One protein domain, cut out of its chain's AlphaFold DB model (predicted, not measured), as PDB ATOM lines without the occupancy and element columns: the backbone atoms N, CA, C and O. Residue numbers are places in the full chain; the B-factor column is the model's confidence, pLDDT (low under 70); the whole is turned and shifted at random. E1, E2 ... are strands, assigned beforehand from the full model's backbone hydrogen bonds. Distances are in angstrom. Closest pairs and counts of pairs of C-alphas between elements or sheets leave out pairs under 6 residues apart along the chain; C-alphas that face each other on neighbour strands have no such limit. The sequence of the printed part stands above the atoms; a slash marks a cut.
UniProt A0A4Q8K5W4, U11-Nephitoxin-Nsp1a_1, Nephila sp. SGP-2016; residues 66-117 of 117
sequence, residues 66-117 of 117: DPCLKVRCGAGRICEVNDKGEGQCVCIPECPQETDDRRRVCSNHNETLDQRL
ATOM      1  N   ASP A  66     -19.463 -13.612  30.735       93.19
ATOM      2  CA  ASP A  66     -18.687 -14.097  29.587       93.19
ATOM      3  C   ASP A  66     -17.601 -15.093  30.061       93.19
ATOM      4  O   ASP A  66     -16.724 -14.700  30.843       93.19
ATOM      5  N   PRO A  67     -17.620 -16.363  29.603       95.50
ATOM      6  CA  PRO A  67     -16.638 -17.382  29.983       95.50
ATOM      7  C   PRO A  67     -15.187 -17.031  29.626       95.50
ATOM      8  O   PRO A  67     -14.264 -17.590  30.219       95.50
ATOM      9  N   CYS A  68     -14.966 -16.109  28.686       97.25
ATOM     10  CA  CYS A  68     -13.638 -15.673  28.260       97.25
ATOM     11  C   CYS A  68     -13.115 -14.437  29.012       97.25
ATOM     12  O   CYS A  68     -11.941 -14.099  28.869       97.25
ATOM     13  N   LEU A  69     -13.925 -13.790  29.861       95.12
ATOM     14  CA  LEU A  69     -13.579 -12.508  30.496       95.12
ATOM     15  C   LEU A  69     -12.283 -12.550  31.329       95.12
ATOM     16  O   LEU A  69     -11.557 -11.560  31.400       95.12
ATOM     17  N   LYS A  70     -11.992 -13.689  31.968       92.00
ATOM     18  CA  LYS A  70     -10.795 -13.893  32.804       92.00
ATOM     19  C   LYS A  70      -9.766 -14.838  32.173       92.00
ATOM     20  O   LYS A  70      -8.764 -15.151  32.808       92.00
ATOM     21  N   VAL A  71      -9.990 -15.295  30.940       95.56
ATOM     22  CA  VAL A  71      -9.091 -16.235  30.261       95.56
ATOM     23  C   VAL A  71      -8.046 -15.455  29.470       95.56
ATOM     24  O   VAL A  71      -8.369 -14.692  28.561       95.56
ATOM     25  N   ARG A  72      -6.769 -15.660  29.799       95.81
ATOM     26  CA  ARG A  72      -5.632 -15.136  29.035       95.81
ATOM     27  C   ARG A  72      -4.986 -16.284  28.269       95.81
ATOM     28  O   ARG A  72      -4.462 -17.216  28.871       95.81
ATOM     29  N   CYS A  73      -5.047 -16.225  26.943       96.94
ATOM     30  CA  CYS A  73      -4.379 -17.190  26.078       96.94
ATOM     31  C   CYS A  73      -2.976 -16.690  25.722       96.94
ATOM     32  O   CYS A  73      -2.770 -15.492  25.544       96.94
ATOM     33  N   GLY A  74      -2.018 -17.615  25.632       94.62
ATOM     34  CA  GLY A  74      -0.665 -17.308  25.169       94.62
ATOM     35  C   GLY A  74      -0.621 -16.912  23.690       94.62
ATOM     36  O   GLY A  74      -1.649 -16.874  23.010       94.62
ATOM     37  N   ALA A  75       0.587 -16.653  23.188       93.06
ATOM     38  CA  ALA A  75       0.822 -16.286  21.794       93.06
ATOM     39  C   ALA A  75       0.137 -17.257  20.806       93.06
ATOM     40  O   ALA A  75       0.071 -18.469  21.041       93.06
ATOM     41  N   GLY A  76      -0.446 -16.694  19.745       93.00
ATOM     42  CA  GLY A  76      -1.072 -17.452  18.660       93.00
ATOM     43  C   GLY A  76      -2.406 -18.109  19.012       93.00
ATOM     44  O   GLY A  76      -2.916 -18.921  18.234       93.00
ATOM     45  N   ARG A  77      -2.988 -17.794  20.176       95.88
ATOM     46  CA  ARG A  77      -4.225 -18.414  20.664       95.88
ATOM     47  C   ARG A  77      -5.273 -17.385  21.067       95.88
ATOM     48  O   ARG A  77      -4.948 -16.315  21.571       95.88
ATOM     49  N   ILE A  78      -6.539 -17.746  20.883       96.12
ATOM     50  CA  ILE A  78      -7.706 -16.944  21.272       96.12
ATOM     51  C   ILE A  78      -8.637 -17.763  22.165       96.12
ATOM     52  O   ILE A  78      -8.630 -18.992  22.098       96.12
ATOM     53  N   CYS A  79      -9.415 -17.091  23.016       97.69
ATOM     54  CA  CYS A  79     -10.441 -17.755  23.813       97.69
ATOM     55  C   CYS A  79     -11.722 -17.909  22.989       97.69
ATOM     56  O   CYS A  79     -12.260 -16.919  22.495       97.69
ATOM     57  N   GLU A  80     -12.211 -19.139  22.879       97.25
ATOM     58  CA  GLU A  80     -13.511 -19.479  22.305       97.25
ATOM     59  C   GLU A  80     -14.340 -20.259  23.325       97.25
ATOM     60  O   GLU A  80     -13.802 -21.001  24.148       97.25
ATOM     61  N   VAL A  81     -15.662 -20.096  23.286       96.62
ATOM     62  CA  VAL A  81     -16.573 -20.834  24.166       96.62
ATOM     63  C   VAL A  81     -16.865 -22.198  23.549       96.62
ATOM     64  O   VAL A  81     -17.338 -22.281  22.416       96.62
ATOM     65  N   ASN A  82     -16.581 -23.266  24.289       95.56
ATOM     66  CA  ASN A  82     -16.812 -24.634  23.833       95.56
ATOM     67  C   ASN A  82     -18.286 -25.069  23.991       95.56
ATOM     68  O   ASN A  82     -19.115 -24.360  24.565       95.56
ATOM     69  N   ASP A  83     -18.606 -26.292  23.555       97.06
ATOM     70  CA  ASP A  83     -19.960 -26.869  23.642       97.06
ATOM     71  C   ASP A  83     -20.507 -26.997  25.078       97.06
ATOM     72  O   ASP A  83     -21.705 -27.205  25.277       97.06
ATOM     73  N   LYS A  84     -19.643 -26.898  26.096       95.38
ATOM     74  CA  LYS A  84     -20.014 -26.940  27.520       95.38
ATOM     75  C   LYS A  84     -20.257 -25.550  28.113       95.38
ATOM     76  O   LYS A  84     -20.620 -25.460  29.282       95.38
ATOM     77  N   GLY A  85     -20.066 -24.485  27.334       93.94
ATOM     78  CA  GLY A  85     -20.152 -23.108  27.817       93.94
ATOM     79  C   GLY A  85     -18.901 -22.633  28.563       93.94
ATOM     80  O   GLY A  85     -18.968 -21.631  29.268       93.94
ATOM     81  N   GLU A  86     -17.772 -23.331  28.434       94.88
ATOM     82  CA  GLU A  86     -16.504 -22.975  29.083       94.88
ATOM     83  C   GLU A  86     -15.579 -22.267  28.081       94.88
ATOM     84  O   GLU A  86     -15.500 -22.661  26.916       94.88
ATOM     85  N   GLY A  87     -14.854 -21.239  28.532       96.75
ATOM     86  CA  GLY A  87     -13.828 -20.583  27.721       96.75
ATOM     87  C   GLY A  87     -12.605 -21.485  27.541       96.75
ATOM     88  O   GLY A  87     -12.038 -21.979  28.516       96.75
ATOM     89  N   GLN A  88     -12.179 -21.696  26.298       97.50
ATOM     90  CA  GLN A  88     -11.047 -22.539  25.931       97.50
ATOM     91  C   GLN A  88     -10.112 -21.799  24.975       97.50
ATOM     92  O   GLN A  88     -10.540 -21.226  23.979       97.50
ATOM     93  N   CYS A  89      -8.806 -21.865  25.235       98.19
ATOM     94  CA  CYS A  89      -7.817 -21.339  24.300       98.19
ATOM     95  C   CYS A  89      -7.660 -22.272  23.095       98.19
ATOM     96  O   CYS A  89      -7.182 -23.402  23.234       98.19
ATOM     97  N   VAL A  90      -7.974 -21.784  21.905       96.81
ATOM     98  CA  VAL A  90      -7.742 -22.467  20.626       96.81
ATOM     99  C   VAL A  90      -6.693 -21.709  19.815       96.81
ATOM    100  O   VAL A  90      -6.374 -20.567  20.140       96.81
ATOM    101  N   CYS A  91      -6.098 -22.339  18.801       96.69
ATOM    102  CA  CYS A  91      -5.227 -21.618  17.868       96.69
ATOM    103  C   CYS A  91      -6.050 -20.574  17.110       96.69
ATOM    104  O   CYS A  91      -7.175 -20.870  16.707       96.69
ATOM    105  N   ILE A  92      -5.494 -19.380  16.904       93.69
ATOM    106  CA  ILE A  92      -6.166 -18.364  16.093       93.69
ATOM    107  C   ILE A  92      -6.395 -18.916  14.669       93.69
ATOM    108  O   ILE A  92      -5.454 -19.435  14.063       93.69
ATOM    109  N   PRO A  93      -7.628 -18.862  14.135       91.81
ATOM    110  CA  PRO A  93      -7.949 -19.509  12.863       91.81
ATOM    111  C   PRO A  93      -7.371 -18.759  11.661       91.81
ATOM    112  O   PRO A  93      -7.009 -19.371  10.660       91.81
ATOM    113  N   GLU A  94      -7.279 -17.435  11.763       91.25
ATOM    114  CA  GLU A  94      -6.773 -16.573  10.707       91.25
ATOM    115  C   GLU A  94      -5.921 -15.463  11.311       91.25
ATOM    116  O   GLU A  94      -6.286 -14.834  12.305       91.25
ATOM    117  N   CYS A  95      -4.763 -15.241  10.701       88.19
ATOM    118  CA  CYS A  95      -3.830 -14.218  11.134       88.19
ATOM    119  C   CYS A  95      -4.030 -12.956  10.285       88.19
ATOM    120  O   CYS A  95      -4.257 -13.075   9.077       88.19
ATOM    121  N   PRO A  96      -3.917 -11.749  10.862       88.31
ATOM    122  CA  PRO A  96      -3.996 -10.517  10.087       88.31
ATOM    123  C   PRO A  96      -2.900 -10.487   9.014       88.31
ATOM    124  O   PRO A  96      -1.796 -10.977   9.228       88.31
ATOM    125  N   GLN A  97      -3.189  -9.915   7.847       90.81
ATOM    126  CA  GLN A  97      -2.194  -9.840   6.781       90.81
ATOM    127  C   GLN A  97      -1.070  -8.864   7.159       90.81
ATOM    128  O   GLN A  97      -1.325  -7.683   7.399       90.81
ATOM    129  N   GLU A  98       0.173  -9.348   7.158       92.31
ATOM    130  CA  GLU A  98       1.361  -8.510   7.317       92.31
ATOM    131  C   GLU A  98       1.871  -8.054   5.943       92.31
ATOM    132  O   GLU A  98       1.904  -8.827   4.985       92.31
ATOM    133  N   THR A  99       2.226  -6.775   5.833       93.19
ATOM    134  CA  THR A  99       2.661  -6.144   4.572       93.19
ATOM    135  C   THR A  99       4.100  -5.646   4.629       93.19
ATOM    136  O   THR A  99       4.697  -5.399   3.582       93.19
ATOM    137  N   ASP A 100       4.672  -5.502   5.827       93.94
ATOM    138  CA  ASP A 100       6.076  -5.151   6.002       93.94
ATOM    139  C   ASP A 100       6.947  -6.409   5.925       93.94
ATOM    140  O   ASP A 100       6.990  -7.231   6.841       93.94
ATOM    141  N   ASP A 101       7.714  -6.522   4.843       92.50
ATOM    142  CA  ASP A 101       8.669  -7.608   4.611       92.50
ATOM    143  C   ASP A 101       9.662  -7.812   5.766       92.50
ATOM    144  O   ASP A 101      10.186  -8.911   5.952       92.50
ATOM    145  N   ARG A 102       9.919  -6.773   6.569       93.12
ATOM    146  CA  ARG A 102      10.827  -6.841   7.724       93.12
ATOM    147  C   ARG A 102      10.231  -7.583   8.918       93.12
ATOM    148  O   ARG A 102      10.968  -7.865   9.862       93.12
ATOM    149  N   ARG A 103       8.924  -7.853   8.910       93.06
ATOM    150  CA  ARG A 103       8.208  -8.575   9.970       93.06
ATOM    151  C   ARG A 103       8.031 -10.063   9.679       93.06
ATOM    152  O   ARG A 103       7.566 -10.794  10.553       93.06
ATOM    153  N   ARG A 104       8.460 -10.518   8.499       93.38
ATOM    154  CA  ARG A 104       8.521 -11.943   8.178       93.38
ATOM    155  C   ARG A 104       9.499 -12.660   9.100       93.38
ATOM    156  O   ARG A 104      10.509 -12.101   9.534       93.38
ATOM    157  N   VAL A 105       9.221 -13.927   9.363       94.00
ATOM    158  CA  VAL A 105      10.008 -14.767  10.269       94.00
ATOM    159  C   VAL A 105      10.426 -16.057   9.578       94.00
ATOM    160  O   VAL A 105       9.747 -16.535   8.678       94.00
ATOM    161  N   CYS A 106      11.558 -16.629   9.983       95.31
ATOM    162  CA  CYS A 106      12.027 -17.920   9.481       95.31
ATOM    163  C   CYS A 106      11.722 -19.017  10.508       95.31
ATOM    164  O   CYS A 106      12.017 -18.851  11.695       95.31
ATOM    165  N   SER A 107      11.138 -20.127  10.064       94.00
ATOM    166  CA  SER A 107      10.898 -21.304  10.898       94.00
ATOM    167  C   SER A 107      12.165 -22.156  11.058       94.00
ATOM    168  O   SER A 107      13.124 -22.060  10.289       94.00
ATOM    169  N   ASN A 108      12.156 -23.073  12.027       95.75
ATOM    170  CA  ASN A 108      13.180 -24.118  12.169       95.75
ATOM    171  C   ASN A 108      13.196 -25.121  10.995       95.75
ATOM    172  O   ASN A 108      14.132 -25.911  10.879       95.75
ATOM    173  N   HIS A 109      12.183 -25.082  10.127       96.69
ATOM    174  CA  HIS A 109      12.113 -25.847   8.884       96.69
ATOM    175  C   HIS A 109      12.667 -25.067   7.682       96.69
ATOM    176  O   HIS A 109      12.560 -25.532   6.551       96.69
ATOM    177  N   ASN A 110      13.310 -23.916   7.926       96.12
ATOM    178  CA  ASN A 110      13.893 -23.047   6.904       96.12
ATOM    179  C   ASN A 110      12.844 -22.495   5.919       96.12
ATOM    180  O   ASN A 110      13.123 -22.287   4.738       96.12
ATOM    181  N   GLU A 111      11.630 -22.258   6.421       94.88
ATOM    182  CA  GLU A 111      10.520 -21.659   5.681       94.88
ATOM    183  C   GLU A 111      10.296 -20.226   6.172       94.88
ATOM    184  O   GLU A 111      10.259 -19.974   7.377       94.88
ATOM    185  N   THR A 112      10.156 -19.277   5.245       93.50
ATOM    186  CA  THR A 112       9.810 -17.891   5.591       93.50
ATOM    187  C   THR A 112       8.295 -17.756   5.672       93.50
ATOM    188  O   THR A 112       7.601 -18.036   4.698       93.50
ATOM    189  N   LEU A 113       7.800 -17.318   6.825       91.19
ATOM    190  CA  LEU A 113       6.395 -17.041   7.100       91.19
ATOM    191  C   LEU A 113       6.183 -15.534   7.215       91.19
ATOM    192  O   LEU A 113       7.075 -14.807   7.657       91.19
ATOM    193  N   ASP A 114       4.987 -15.069   6.872       91.50
ATOM    194  CA  ASP A 114       4.671 -13.638   6.906       91.50
ATOM    195  C   ASP A 114       4.621 -13.066   8.333       91.50
ATOM    196  O   ASP A 114       4.872 -11.881   8.527       91.50
ATOM    197  N   GLN A 115       4.357 -13.906   9.342       85.75
ATOM    198  CA  GLN A 115       4.290 -13.519  10.755       85.75
ATOM    199  C   GLN A 115       4.547 -14.698  11.706       85.75
ATOM    200  O   GLN A 115       4.475 -15.862  11.306       85.75
ATOM    201  N   ARG A 116       4.832 -14.388  12.978       79.69
ATOM    202  CA  ARG A 116       4.990 -15.364  14.068       79.69
ATOM    203  C   ARG A 116       3.691 -15.480  14.868       79.69
ATOM    204  O   ARG A 116       3.191 -14.460  15.335       79.69
ATOM    205  N   LEU A 117       3.200 -16.710  15.033       71.94
ATOM    206  CA  LEU A 117       2.108 -17.069  15.943       71.94
ATOM    207  C   LEU A 117       2.641 -17.390  17.337       71.94
ATOM    208  O   LEU A 117       3.697 -18.061  17.424       71.94
TER     209      LEU A 117
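Overview. This is residues 66 to 117 of the 117 residues of the protein "U11-Nephitoxin-Nsp1a_1" of Nephila sp. SGP-2016 (UniProt A0A4Q8K5W4). There is little regular structure: residues 66 to 76 run alongside a small two-strand hairpin, E1 and E2, and residues 92 to 117 lead away from it as a long loop stretch. At the far end this stretch folds back on itself, with residues 105 to 106 paired antiparallel with 112 to 113. The printed part has 52 residues, with two named strands, E1 then E2, in an antiparallel sheet of order E1 - E2, and no named helix; the class is all strand, though strands hold just 10 residues. The whole is elongated, spanning 40 by 22 by 16 A, and only just loose, close to extended, with a radius of gyration of the C-alphas of 14.5 A.

Arrangement. E1, residues 77 to 81, and E2, residues 87 to 91, form a hairpin with a tight link, antiparallel at 141 degrees. C-alphas 77 and 91 face each other at 4.4 A. N 78 and O 90, 2.9 A, and N 88 and O 80, 2.8 A, are within hydrogen-bond range.

Along the chain. E1 begins at C-alpha 77 (-4.225, -18.414, 20.664); E2 ends at C-alpha 91 (-5.227, -21.618, 17.868). Each measures 13.1 A from first to last C-alpha.

Size, cuts and confidence. The C-alphas farthest apart, of Lys 84 and Arg 102, are 41.8 A apart. The printed part has no cut, and no printed residue is under 70 in pLDDT.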